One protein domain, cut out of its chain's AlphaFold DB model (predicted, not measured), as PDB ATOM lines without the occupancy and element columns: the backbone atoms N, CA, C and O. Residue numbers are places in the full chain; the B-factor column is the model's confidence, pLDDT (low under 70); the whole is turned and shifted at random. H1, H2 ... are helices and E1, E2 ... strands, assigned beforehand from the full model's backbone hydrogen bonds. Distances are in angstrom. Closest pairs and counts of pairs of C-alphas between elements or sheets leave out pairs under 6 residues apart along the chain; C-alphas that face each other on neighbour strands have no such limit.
ATOM      1  N   TYR A   6     259.091 559.271 473.291       72.31
ATOM      2  CA  TYR A   6     258.945 558.106 472.430       72.31
ATOM      3  C   TYR A   6     259.126 558.552 470.983       72.31
ATOM      4  O   TYR A   6     258.530 559.548 470.574       72.31
ATOM      5  N   TYR A   7     259.931 557.817 470.219       68.50
ATOM      6  CA  TYR A   7     260.144 558.035 468.791       68.50
ATOM      7  C   TYR A   7     259.705 556.794 468.020       68.50
ATOM      8  O   TYR A   7     260.132 555.684 468.342       68.50
ATOM      9  N   CYS A   8     258.871 556.979 467.000       62.22
ATOM     10  CA  CYS A   8     258.534 555.924 466.053       62.22
ATOM     11  C   CYS A   8     259.408 556.069 464.804       62.22
ATOM     12  O   CYS A   8     259.340 557.089 464.123       62.22
ATOM     13  N   SER A   9     260.206 555.050 464.477       53.00
ATOM     14  CA  SER A   9     261.094 555.075 463.306       53.00
ATOM     15  C   SER A   9     260.360 555.009 461.969       53.00
ATOM     16  O   SER A   9     260.865 555.533 460.981       53.00
ATOM     17  N   GLU A  10     259.183 554.385 461.935       53.38
ATOM     18  CA  GLU A  10     258.374 554.252 460.718       53.38
ATOM     19  C   GLU A  10     257.636 555.554 460.410       53.38
ATOM     20  O   GLU A  10     257.766 556.120 459.329       53.38
ATOM     21  N   CYS A  11     256.924 556.076 461.406       52.62
ATOM     22  CA  CYS A  11     256.108 557.277 461.266       52.62
ATOM     23  C   CYS A  11     256.894 558.579 461.519       52.62
ATOM     24  O   CYS A  11     256.333 559.663 461.398       52.62
ATOM     25  N   LYS A  12     258.170 558.480 461.916       57.62
ATOM     26  CA  LYS A  12     259.100 559.590 462.209       57.62
ATOM     27  C   LYS A  12     258.584 560.642 463.202       57.62
ATOM     28  O   LYS A  12     259.090 561.762 463.222       57.62
ATOM     29  N   PHE A  13     257.612 560.307 464.051       59.09
ATOM     30  CA  PHE A  13     257.090 561.232 465.061       59.09
ATOM     31  C   PHE A  13     257.758 561.023 466.422       59.09
ATOM     32  O   PHE A  13     258.147 559.908 466.780       59.09
ATOM     33  N   ILE A  14     257.855 562.113 467.188       65.38
ATOM     34  CA  ILE A  14     258.356 562.142 468.565       65.38
ATOM     35  C   ILE A  14     257.230 562.639 469.472       65.38
ATOM     36  O   ILE A  14     256.630 563.679 469.201       65.38
ATOM     37  N   ILE A  15     256.956 561.932 470.566       68.88
ATOM     38  CA  ILE A  15     255.985 562.354 471.579       68.88
ATOM     39  C   ILE A  15     256.627 562.365 472.964       68.88
ATOM     40  O   ILE A  15     257.306 561.421 473.363       68.88
ATOM     41  N   HIS A  16     256.426 563.440 473.727       74.00
ATOM     42  CA  HIS A  16     256.879 563.493 475.116       74.00
ATOM     43  C   HIS A  16     256.130 562.464 475.963       74.00
ATOM     44  O   HIS A  16     254.913 562.357 475.849       74.00
ATOM     45  N   VAL A  17     256.829 561.770 476.864       72.62
ATOM     46  CA  VAL A  17     256.246 560.716 477.719       72.62
ATOM     47  C   VAL A  17     255.015 561.227 478.474       72.62
ATOM     48  O   VAL A  17     253.967 560.596 478.435       72.62
ATOM     49  N   ASN A  18     255.089 562.414 479.079       69.19
ATOM     50  CA  ASN A  18     253.952 562.975 479.818       69.19
ATOM     51  C   ASN A  18     252.783 563.381 478.906       69.19
ATOM     52  O   ASN A  18     251.643 563.336 479.343       69.19
ATOM     53  N   CYS A  19     253.049 563.757 477.649       69.12
ATOM     54  CA  CYS A  19     251.997 564.050 476.673       69.12
ATOM     55  C   CYS A  19     251.369 562.768 476.116       69.12
ATOM     56  O   CYS A  19     250.171 562.747 475.867       69.12
ATOM     57  N   ALA A  20     252.162 561.708 475.939       62.78
ATOM     58  CA  ALA A  20     251.672 560.394 475.530       62.78
ATOM     59  C   ALA A  20     250.773 559.772 476.604       62.78
ATOM     60  O   ALA A  20     249.782 559.137 476.275       62.78
ATOM     61  N   LEU A  21     251.113 559.988 477.879       67.25
ATOM     62  CA  LEU A  21     250.389 559.451 479.032       67.25
ATOM     63  C   LEU A  21     249.282 560.375 479.558       67.25
ATOM     64  O   LEU A  21     248.651 560.055 480.561       67.25
ATOM     65  N   GLN A  22     249.071 561.534 478.928       64.75
ATOM     66  CA  GLN A  22     248.136 562.542 479.424       64.75
ATOM     67  C   GLN A  22     246.690 562.035 479.415       64.75
ATOM     68  O   GLN A  22     245.927 562.355 480.320       64.75
ATOM     69  N   GLU A  23     246.339 561.222 478.418       61.00
ATOM     70  CA  GLU A  23     244.985 560.716 478.213       61.00
ATOM     71  C   GLU A  23     245.007 559.189 478.133       61.00
ATOM     72  O   GLU A  23     245.484 558.608 477.158       61.00
ATOM     73  N   ALA A  24     244.461 558.526 479.155       58.75
ATOM     74  CA  ALA A  24     244.475 557.064 479.280       58.75
ATOM     75  C   ALA A  24     243.752 556.326 478.133       58.75
ATOM     76  O   ALA A  24     243.961 555.132 477.956       58.75
ATOM     77  N   GLY A  25     242.913 557.018 477.351       57.34
ATOM     78  CA  GLY A  25     242.245 556.461 476.170       57.34
ATOM     79  C   GLY A  25     243.050 556.553 474.866       57.34
ATOM     80  O   GLY A  25     242.618 556.013 473.853       57.34
ATOM     81  N   TRP A  26     244.188 557.258 474.848       56.09
ATOM     82  CA  TRP A  26     244.978 557.492 473.622       56.09
ATOM     83  C   TRP A  26     246.110 556.492 473.427       56.09
ATOM     84  O   TRP A  26     246.661 556.367 472.335       56.09
ATOM     85  N   TYR A  27     246.459 555.779 474.486       58.03
ATOM     86  CA  TYR A  27     247.481 554.758 474.466       58.03
ATOM     87  C   TYR A  27     246.961 553.543 475.212       58.03
ATOM     88  O   TYR A  27     246.190 553.645 476.163       58.03
ATOM     89  N   TYR A  28     247.426 552.380 474.799       59.00
ATOM     90  CA  TYR A  28     247.297 551.174 475.588       59.00
ATOM     91  C   TYR A  28     248.701 550.647 475.827       59.00
ATOM     92  O   TYR A  28     249.581 550.722 474.965       59.00
ATOM     93  N   LYS A  29     248.937 550.178 477.048       64.00
ATOM     94  CA  LYS A  29     250.220 549.612 477.426       64.00
ATOM     95  C   LYS A  29     250.216 548.147 477.017       64.00
ATOM     96  O   LYS A  29     249.354 547.392 477.449       64.00
ATOM     97  N   ILE A  30     251.169 547.769 476.177       66.75
ATOM     98  CA  ILE A  30     251.432 546.364 475.889       66.75
ATOM     99  C   ILE A  30     252.469 545.906 476.907       66.75
ATOM    100  O   ILE A  30     253.580 546.436 476.952       66.75
ATOM    101  N   ASP A  31     252.072 544.981 477.778       71.69
ATOM    102  CA  ASP A  31     252.877 544.583 478.933       71.69
ATOM    103  C   ASP A  31     253.999 543.601 478.576       71.69
ATOM    104  O   ASP A  31     254.969 543.483 479.329       71.69
ATOM    105  N   SER A  32     253.917 542.939 477.416       77.25
ATOM    106  CA  SER A  32     254.937 542.002 476.954       77.25
ATOM    107  C   SER A  32     255.146 542.029 475.437       77.25
ATOM    108  O   SER A  32     254.263 542.380 474.657       77.25
ATOM    109  N   LYS A  33     256.338 541.614 475.001       77.88
ATOM    110  CA  LYS A  33     256.638 541.427 473.575       77.88
ATOM    111  C   LYS A  33     255.777 540.324 472.940       77.88
ATOM    112  O   LYS A  33     255.386 540.455 471.789       77.88
ATOM    113  N   ASP A  34     255.448 539.283 473.700       78.12
ATOM    114  CA  ASP A  34     254.617 538.167 473.235       78.12
ATOM    115  C   ASP A  34     253.193 538.625 472.868       78.12
ATOM    116  O   ASP A  34     252.652 538.225 471.839       78.12
ATOM    117  N   ASP A  35     252.612 539.538 473.652       71.56
ATOM    118  CA  ASP A  35     251.294 540.111 473.351       71.56
ATOM    119  C   ASP A  35     251.322 541.005 472.101       71.56
ATOM    120  O   ASP A  35     250.382 540.986 471.302       71.56
ATOM    121  N   PHE A  36     252.418 541.746 471.887       73.56
ATOM    122  CA  PHE A  36     252.633 542.522 470.661       73.56
ATOM    123  C   PHE A  36     252.728 541.615 469.425       73.56
ATOM    124  O   PHE A  36     252.060 541.861 468.420       73.56
ATOM    125  N   ASP A  37     253.506 540.536 469.515       76.69
ATOM    126  CA  ASP A  37     253.701 539.593 468.413       76.69
ATOM    127  C   ASP A  37     252.390 538.851 468.075       76.69
ATOM    128  O   ASP A  37     252.035 538.716 466.902       76.69
ATOM    129  N   LYS A  38     251.598 538.457 469.084       78.56
ATOM    130  CA  LYS A  38     250.250 537.883 468.892       78.56
ATOM    131  C   LYS A  38     249.307 538.842 468.175       78.56
ATOM    132  O   LYS A  38     248.579 538.429 467.271       78.56
ATOM    133  N   LEU A  39     249.307 540.115 468.569       72.69
ATOM    134  CA  LEU A  39     248.481 541.137 467.939       72.69
ATOM    135  C   LEU A  39     248.842 541.312 466.455       72.69
ATOM    136  O   LEU A  39     247.946 541.319 465.603       72.69
ATOM    137  N   ASN A  40     250.136 541.396 466.143       73.56
ATOM    138  CA  ASN A  40     250.611 541.503 464.764       73.56
ATOM    139  C   ASN A  40     250.228 540.271 463.942       73.56
ATOM    140  O   ASN A  40     249.636 540.418 462.875       73.56
ATOM    141  N   ALA A  41     250.422 539.065 464.478       77.50
ATOM    142  CA  ALA A  41     250.026 537.831 463.802       77.50
ATOM    143  C   ALA A  41     248.513 537.779 463.498       77.50
ATOM    144  O   ALA A  41     248.096 537.301 462.443       77.50
ATOM    145  N   MET A  42     247.657 538.303 464.386       72.62
ATOM    146  CA  MET A  42     246.209 538.380 464.137       72.62
ATOM    147  C   MET A  42     245.841 539.363 463.015       72.62
ATOM    148  O   MET A  42     244.859 539.126 462.298       72.62
ATOM    149  N   LEU A  43     246.585 540.464 462.887       69.12
ATOM    150  CA  LEU A  43     246.422 541.447 461.814       69.12
ATOM    151  C   LEU A  43     246.927 540.894 460.479       69.12
ATOM    152  O   LEU A  43     246.198 540.957 459.492       69.12
ATOM    153  N   GLU A  44     248.097 540.256 460.467       73.44
ATOM    154  CA  GLU A  44     248.656 539.578 459.291       73.44
ATOM    155  C   GLU A  44     247.754 538.440 458.803       73.44
ATOM    156  O   GLU A  44     247.453 538.345 457.620       73.44
ATOM    157  N   ALA A  45     247.190 537.625 459.698       65.88
ATOM    158  CA  ALA A  45     246.230 536.593 459.301       65.88
ATOM    159  C   ALA A  45     244.976 537.163 458.607       65.88
ATOM    160  O   ALA A  45     244.271 536.444 457.905       65.88
ATOM    161  N   SER A  46     244.678 538.449 458.805       62.62
ATOM    162  CA  SER A  46     243.533 539.118 458.181       62.62
ATOM    163  C   SER A  46     243.826 539.609 456.764       62.62
ATOM    164  O   SER A  46     242.880 539.881 456.031       62.62
ATOM    165  N   THR A  47     245.097 539.704 456.359       61.38
ATOM    166  CA  THR A  47     245.477 539.988 454.965       61.38
ATOM    167  C   THR A  47     245.430 538.729 454.094       61.38
ATOM    168  O   THR A  47     245.264 538.831 452.881       61.38
ATOM    169  N   LEU A  48     245.506 537.542 454.710       67.12
ATOM    170  CA  LEU A  48     245.447 536.238 454.039       67.12
ATOM    171  C   LEU A  48     244.015 535.741 453.750       67.12
ATOM    172  O   LEU A  48     243.842 534.855 452.918       67.12
ATOM    173  N   ASP A  49     243.000 536.301 454.415       72.81
ATOM    174  CA  ASP A  49     241.574 535.981 454.229       72.81
ATOM    175  C   ASP A  49     240.815 537.245 453.778       72.81
ATOM    176  O   ASP A  49     240.210 537.942 454.606       72.81
ATOM    177  N   LYS A 120     239.485 542.532 456.635       87.44
ATOM    178  CA  LYS A 120     238.473 541.808 457.420       87.44
ATOM    179  C   LYS A 120     238.585 542.062 458.913       87.44
ATOM    180  O   LYS A 120     237.567 542.106 459.604       87.44
ATOM    181  N   LYS A 121     239.810 542.257 459.405       86.25
ATOM    182  CA  LYS A 121     240.041 542.718 460.768       86.25
ATOM    183  C   LYS A 121     240.936 543.935 460.799       86.25
ATOM    184  O   LYS A 121     241.876 544.041 460.017       86.25
ATOM    185  N   LYS A 122     240.655 544.827 461.739       84.19
ATOM    186  CA  LYS A 122     241.401 546.066 461.908       84.19
ATOM    187  C   LYS A 122     241.524 546.418 463.382       84.19
ATOM    188  O   LYS A 122     240.591 546.199 464.146       84.19
ATOM    189  N   GLN A 123     242.662 546.979 463.776       78.31
ATOM    190  CA  GLN A 123     242.751 547.681 465.051       78.31
ATOM    191  C   GLN A 123     242.165 549.081 464.900       78.31
ATOM    192  O   GLN A 123     242.632 549.865 464.075       78.31
ATOM    193  N   VAL A 124     241.132 549.372 465.685       76.44
ATOM    194  CA  VAL A 124     240.538 550.705 465.759       76.44
ATOM    195  C   VAL A 124     241.224 551.445 466.897       76.44
ATOM    196  O   VAL A 124     241.165 551.024 468.051       76.44
ATOM    197  N   LEU A 125     241.914 552.532 466.561       70.06
ATOM    198  CA  LEU A 125     242.640 553.329 467.542       70.06
ATOM    199  C   LEU A 125     241.667 554.081 468.462       70.06
ATOM    200  O   LEU A 125     240.667 554.626 468.003       70.06
ATOM    201  N   GLY A 126     241.989 554.140 469.757       64.06
ATOM    202  CA  GLY A 126     241.187 554.853 470.760       64.06
ATOM    203  C   GLY A 126     240.033 554.056 471.364       64.06
ATOM    204  O   GLY A 126     239.312 554.593 472.202       64.06
ATOM    205  N   HIS A 127     239.855 552.791 470.972       74.06
ATOM    206  CA  HIS A 127     238.925 551.892 471.646       74.06
ATOM    207  C   HIS A 127     239.586 551.177 472.829       74.06
ATOM    208  O   HIS A 127     240.756 550.806 472.771       74.06
ATOM    209  N   ILE A 128     238.816 550.940 473.889       66.94
ATOM    210  CA  ILE A 128     239.306 550.398 475.167       66.94
ATOM    211  C   ILE A 128     239.684 548.906 475.128       66.94
ATOM    212  O   ILE A 128     240.453 548.449 475.972       66.94
ATOM    213  N   HIS A 129     239.149 548.127 474.181       67.12
ATOM    214  CA  HIS A 129     239.370 546.674 474.103       67.12
ATOM    215  C   HIS A 129     240.551 546.289 473.203       67.12
ATOM    216  O   HIS A 129     240.737 546.835 472.117       67.12
ATOM    217  N   GLN A 130     241.311 545.280 473.644       61.94
ATOM    218  CA  GLN A 130     242.570 544.825 473.042       61.94
ATOM    219  C   GLN A 130     242.374 543.708 472.010       61.94
ATOM    220  O   GLN A 130     242.902 542.605 472.157       61.94
ATOM    221  N   HIS A 131     241.599 543.943 470.954       71.75
ATOM    222  CA  HIS A 131     241.492 542.950 469.885       71.75
ATOM    223  C   HIS A 131     241.005 543.537 468.562       71.75
ATOM    224  O   HIS A 131     240.267 544.523 468.551       71.75
ATOM    225  N   PRO A 132     241.365 542.899 467.430       74.44
ATOM    226  CA  PRO A 132     240.947 543.373 466.126       74.44
ATOM    227  C   PRO A 132     239.426 543.372 466.012       74.44
ATOM    228  O   PRO A 132     238.759 542.385 466.344       74.44
ATOM    229  N   PHE A 133     238.900 544.474 465.509       86.38
ATOM    230  CA  PHE A 133     237.512 544.625 465.127       86.38
ATOM    231  C   PHE A 133     237.257 543.861 463.840       86.38
ATOM    232  O   PHE A 133     238.126 543.826 462.973       86.38
ATOM    233  N   ASN A 134     236.068 543.286 463.694       89.50
ATOM    234  CA  ASN A 134     235.658 542.635 462.455       89.50
ATOM    235  C   ASN A 134     234.901 543.615 461.566       89.50
ATOM    236  O   ASN A 134     234.016 544.320 462.054       89.50
ATOM    237  N   LEU A 135     235.199 543.598 460.270       92.31
ATOM    238  CA  LEU A 135     234.367 544.258 459.277       92.31
ATOM    239  C   LEU A 135     233.056 543.482 459.115       92.31
ATOM    240  O   LEU A 135     233.061 542.270 458.898       92.31
ATOM    241  N   ILE A 136     231.940 544.194 459.195       91.94
ATOM    242  CA  ILE A 136     230.602 543.671 458.940       91.94
ATOM    243  C   ILE A 136     229.833 544.623 458.027       91.94
ATOM    244  O   ILE A 136     230.138 545.815 457.937       91.94
ATOM    245  N   PHE A 137     228.786 544.100 457.395       91.50
ATOM    246  CA  PHE A 137     227.764 544.907 456.745       91.50
ATOM    247  C   PHE A 137     226.447 544.721 457.511       91.50
ATOM    248  O   PHE A 137     225.773 543.714 457.301       91.50
ATOM    249  N   PRO A 138     226.091 545.636 458.436       78.38
ATOM    250  CA  PRO A 138     224.995 545.420 459.382       78.38
ATOM    251  C   PRO A 138     223.605 545.269 458.746       78.38
ATOM    252  O   PRO A 138     222.668 544.909 459.447       78.38
ATOM    253  N   ASN A 139     223.432 545.562 457.448       79.56
ATOM    254  CA  ASN A 139     222.131 545.621 456.758       79.56
ATOM    255  C   ASN A 139     221.063 546.462 457.497       79.56
ATOM    256  O   ASN A 139     219.875 546.377 457.198       79.56
ATOM    257  N   CYS A 140     221.482 547.302 458.444       81.94
ATOM    258  CA  CYS A 140     220.649 548.134 459.292       81.94
ATOM    259  C   CYS A 140     221.367 549.453 459.600       81.94
ATOM    260  O   CYS A 140     222.537 549.656 459.262       81.94
ATOM    261  N   ILE A 141     220.638 550.371 460.226       86.88
ATOM    262  CA  ILE A 141     221.175 551.651 460.674       86.88
ATOM    263  C   ILE A 141     221.927 551.426 461.982       86.88
ATOM    264  O   ILE A 141     221.352 550.905 462.934       86.88
ATOM    265  N   PHE A 142     223.169 551.891 462.063       87.12
ATOM    266  CA  PHE A 142     223.930 551.895 463.309       87.12
ATOM    267  C   PHE A 142     224.465 553.291 463.609       87.12
ATOM    268  O   PHE A 142     224.727 554.081 462.702       87.12
ATOM    269  N   LYS A 143     224.650 553.604 464.890       88.19
ATOM    270  CA  LYS A 143     225.306 554.839 465.319       88.19
ATOM    271  C   LYS A 143     226.791 554.566 465.520       88.19
ATOM    272  O   LYS A 143     227.146 553.636 466.238       88.19
ATOM    273  N   CYS A 144     227.653 555.364 464.896       87.06
ATOM    274  CA  CYS A 144     229.087 555.220 465.110       87.06
ATOM    275  C   CYS A 144     229.476 555.692 466.521       87.06
ATOM    276  O   CYS A 144     229.132 556.809 466.898       87.06
ATOM    277  N   ALA A 145     230.227 554.881 467.269       86.19
ATOM    278  CA  ALA A 145     230.689 555.200 468.622       86.19
ATOM    279  C   ALA A 145     231.630 556.419 468.664       86.19
ATOM    280  O   ALA A 145     231.616 557.170 469.631       86.19
ATOM    281  N   PHE A 146     232.393 556.658 467.590       82.38
ATOM    282  CA  PHE A 146     233.310 557.794 467.505       82.38
ATOM    283  C   PHE A 146     232.623 559.093 467.059       82.38
ATOM    284  O   PHE A 146     232.579 560.070 467.798       82.38
ATOM    285  N   CYS A 147     232.090 559.131 465.830       80.31
ATOM    286  CA  CYS A 147     231.541 560.370 465.265       80.31
ATOM    287  C   CYS A 147     230.078 560.623 465.640       80.31
ATOM    288  O   CYS A 147     229.545 561.685 465.326       80.31
ATOM    289  N   LEU A 148     229.409 559.656 466.280       81.25
ATOM    290  CA  LEU A 148     228.001 559.719 466.688       81.25
ATOM    291  C   LEU A 148     226.997 559.877 465.531       81.25
ATOM    292  O   LEU A 148     225.805 560.060 465.780       81.25
ATOM    293  N   ILE A 149     227.452 559.757 464.282       79.69
ATOM    294  CA  ILE A 149     226.618 559.821 463.077       79.69
ATOM    295  C   ILE A 149     226.002 558.445 462.803       79.69
ATOM    296  O   ILE A 149     226.673 557.410 462.897       79.69
ATOM    297  N   CYS A 150     224.721 558.435 462.426       84.12
ATOM    298  CA  CYS A 150     224.040 557.231 461.965       84.12
ATOM    299  C   CYS A 150     224.512 556.851 460.553       84.12
ATOM    300  O   CYS A 150     224.479 557.670 459.637       84.12
ATOM    301  N   CYS A 151     224.925 555.601 460.380       86.38
ATOM    302  CA  CYS A 151     225.502 555.057 459.158       86.38
ATOM    303  C   CYS A 151     224.707 553.829 458.685       86.38
ATOM    304  O   CYS A 151     224.093 553.134 459.494       86.38
ATOM    305  N   THR A 152     224.735 553.557 457.378       84.75
ATOM    306  CA  THR A 152     224.102 552.373 456.756       84.75
ATOM    307  C   THR A 152     225.091 551.463 456.035       84.75
ATOM    308  O   THR A 152     224.679 550.446 455.484       84.75
ATOM    309  N   GLY A 153     226.364 551.861 455.970       90.25
ATOM    310  CA  GLY A 153     227.400 551.116 455.267       90.25
ATOM    311  C   GLY A 153     228.090 550.072 456.132       90.25
ATOM    312  O   GLY A 153     227.506 549.518 457.060       90.25
ATOM    313  N   PHE A 154     229.349 549.796 455.830       94.19
ATOM    314  CA  PHE A 154     230.163 548.872 456.597       94.19
ATOM    315  C   PHE A 154     230.517 549.442 457.973       94.19
ATOM    316  O   PHE A 154     230.684 550.654 458.163       94.19
ATOM    317  N   ALA A 155     230.666 548.531 458.928       93.19
ATOM    318  CA  ALA A 155     231.070 548.834 460.287       93.19
ATOM    319  C   ALA A 155     232.207 547.914 460.717       93.19
ATOM    320  O   ALA A 155     232.221 546.731 460.385       93.19
ATOM    321  N   TYR A 156     233.123 548.452 461.508       91.88
ATOM    322  CA  TYR A 156     234.018 547.665 462.335       91.88
ATOM    323  C   TYR A 156     233.376 547.484 463.704       91.88
ATOM    324  O   TYR A 156     233.054 548.470 464.373       91.88
ATOM    325  N   VAL A 157     233.199 546.231 464.120       90.00
ATOM    326  CA  VAL A 157     232.625 545.882 465.426       90.00
ATOM    327  C   VAL A 157     233.607 545.135 466.304       90.00
ATOM    328  O   VAL A 157     234.419 544.325 465.843       90.00
ATOM    329  N   CYS A 158     233.516 545.435 467.590       85.75
ATOM    330  CA  CYS A 158     234.286 544.790 468.632       85.75
ATOM    331  C   CYS A 158     233.888 543.303 468.713       85.75
ATOM    332  O   CYS A 158     232.709 542.972 468.635       85.75
ATOM    333  N   LYS A 159     234.858 542.392 468.855       78.06
ATOM    334  CA  LYS A 159     234.572 540.956 469.042       78.06
ATOM    335  C   LYS A 159     234.014 540.603 470.417       78.06
ATOM    336  O   LYS A 159     233.389 539.557 470.550       78.06
ATOM    337  N   ASP A 160     234.293 541.420 471.426       80.12
ATOM    338  CA  ASP A 160     233.803 541.190 472.776       80.12
ATOM    339  C   ASP A 160     232.285 541.394 472.816       80.12
ATOM    340  O   ASP A 160     231.787 542.468 472.487       80.12
ATOM    341  N   HIS A 161     231.555 540.360 473.235       72.56
ATOM    342  CA  HIS A 161     230.095 540.367 473.324       72.56
ATOM    343  C   HIS A 161     229.544 541.358 474.360       72.56
ATOM    344  O   HIS A 161     228.364 541.698 474.305       72.56
ATOM    345  N   SER A 162     230.376 541.829 475.292       81.00
ATOM    346  CA  SER A 162     230.027 542.906 476.223       81.00
ATOM    347  C   SER A 162     230.133 544.303 475.593       81.00
ATOM    348  O   SER A 162     229.654 545.279 476.170       81.00
ATOM    349  N   CYS A 163     230.714 544.409 474.393       83.12
ATOM    350  CA  CYS A 163     230.886 545.654 473.662       83.12
ATOM    351  C   CYS A 163     229.879 545.771 472.517       83.12
ATOM    352  O   CYS A 163     229.837 544.935 471.616       83.12
ATOM    353  N   SER A 164     229.105 546.854 472.514       83.12
ATOM    354  CA  SER A 164     228.136 547.151 471.449       83.12
ATOM    355  C   SER A 164     228.604 548.263 470.503       83.12
ATOM    356  O   SER A 164     227.825 548.758 469.685       83.12
ATOM    357  N   ASP A 165     229.883 548.644 470.573       87.06
ATOM    358  CA  ASP A 165     230.411 549.756 469.791       87.06
ATOM    359  C   ASP A 165     230.617 549.382 468.324       87.06
ATOM    360  O   ASP A 165     231.290 548.409 467.970       87.06
ATOM    361  N   HIS A 166     230.053 550.226 467.466       89.31
ATOM    362  CA  HIS A 166     230.196 550.153 466.022       89.31
ATOM    363  C   HIS A 166     230.996 551.359 465.544       89.31
ATOM    364  O   HIS A 166     230.662 552.503 465.851       89.31
ATOM    365  N   TYR A 167     232.020 551.133 464.732       89.88
ATOM    366  CA  TYR A 167     232.790 552.202 464.107       89.88
ATOM    367  C   TYR A 167     232.519 552.199 462.611       89.88
ATOM    368  O   TYR A 167     232.715 551.186 461.946       89.88
ATOM    369  N   CYS A 168     232.057 553.323 462.056       89.50
ATOM    370  CA  CYS A 168     231.977 553.435 460.603       89.50
ATOM    371  C   CYS A 168     233.391 553.368 460.012       89.50
ATOM    372  O   CYS A 168     234.351 553.784 460.663       89.50
ATOM    373  N   VAL A 169     233.523 552.878 458.779       89.12
ATOM    374  CA  VAL A 169     234.837 552.685 458.136       89.12
ATOM    375  C   VAL A 169     235.710 553.945 458.157       89.12
ATOM    376  O   VAL A 169     236.897 553.859 458.442       89.12
ATOM    377  N   ARG A 170     235.108 555.134 458.011       84.94
ATOM    378  CA  ARG A 170     235.832 556.418 458.070       84.94
ATOM    379  C   ARG A 170     236.466 556.693 459.435       84.94
ATOM    380  O   ARG A 170     237.541 557.277 459.511       84.94
ATOM    381  N   CYS A 171     235.793 556.292 460.512       84.38
ATOM    382  CA  CYS A 171     236.294 556.471 461.874       84.38
ATOM    383  C   CYS A 171     237.193 555.322 462.325       84.38
ATOM    384  O   CYS A 171     237.973 555.498 463.251       84.38
ATOM    385  N   ALA A 172     237.112 554.159 461.678       85.81
ATOM    386  CA  ALA A 172     238.026 553.055 461.941       85.81
ATOM    387  C   ALA A 172     239.443 553.332 461.407       85.81
ATOM    388  O   ALA A 172     240.417 552.863 461.990       85.81
ATOM    389  N   ASP A 173     239.563 554.117 460.331       78.88
ATOM    390  CA  ASP A 173     240.830 554.582 459.738       78.88
ATOM    391  C   ASP A 173     241.325 555.917 460.315       78.88
ATOM    392  O   ASP A 173     242.142 556.613 459.705       78.88
ATOM    393  N   ILE A 174     240.807 556.329 461.472       77.81
ATOM    394  CA  ILE A 174     241.127 557.643 462.010       77.81
ATOM    395  C   ILE A 174     242.611 557.762 462.367       77.81
ATOM    396  O   ILE A 174     243.193 556.906 463.031       77.81
TER     397      ILE A 174
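Overview. This is residues 6 to 49 and 120 to 174 of the 339 residues of an uncharacterized protein of Gossypium tomentosum (UniProt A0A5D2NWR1). With little regular structure, the domain is a small antiparallel sheet, E2 - E3 - E4, with short helix H3 over it and a long loop, residues 137 to 154, at one end; E1 and H1 lie at the other end, and H2 lies away from the sheet. The 99 printed residues run E1 H1 H2 E2 E3 E4 H3, mixed in class, with 33 in named elements. The whole is only just compact, close to loose: radius of gyration of the C-alphas 15.0 A, spans 42 by 31 by 27 A.

Along the chain. E2 is residues 133 to 136, E3 155 to 157, E4 166 to 168, H3 169 to 172. H2, residues 33 to 44, is 16.5 A long. E1, residues 14 to 16, begins at C-alpha (258.356, 562.142, 468.565); H1 is 17 to 20. H3 ends at C-alpha (238.026, 553.055, 461.941).

Arrangement. E2, E3 and E4 form a meander, each the antiparallel neighbour of the one before; N 136 and O 155 are 2.8 A apart, N 156 and O 167 2.8 A. H3 is on the sheet, height 8.8 A, its closest C-alphas to E3 being Val 169 and Ala 155, 5.8 A. H1 and H2 are apart. In H2 every O i to N i+4 pair is within hydrogen-bond range; H1 and H3 are too short for one.

Size, cuts and confidence. Residues 50 to 119 are cut out, a gap of 7.3 A between C-alphas 49 and 120. The links H1 to H2 and E2 to E3 are long. Low pLDDT includes residues 7 to 15 and 18 to 30.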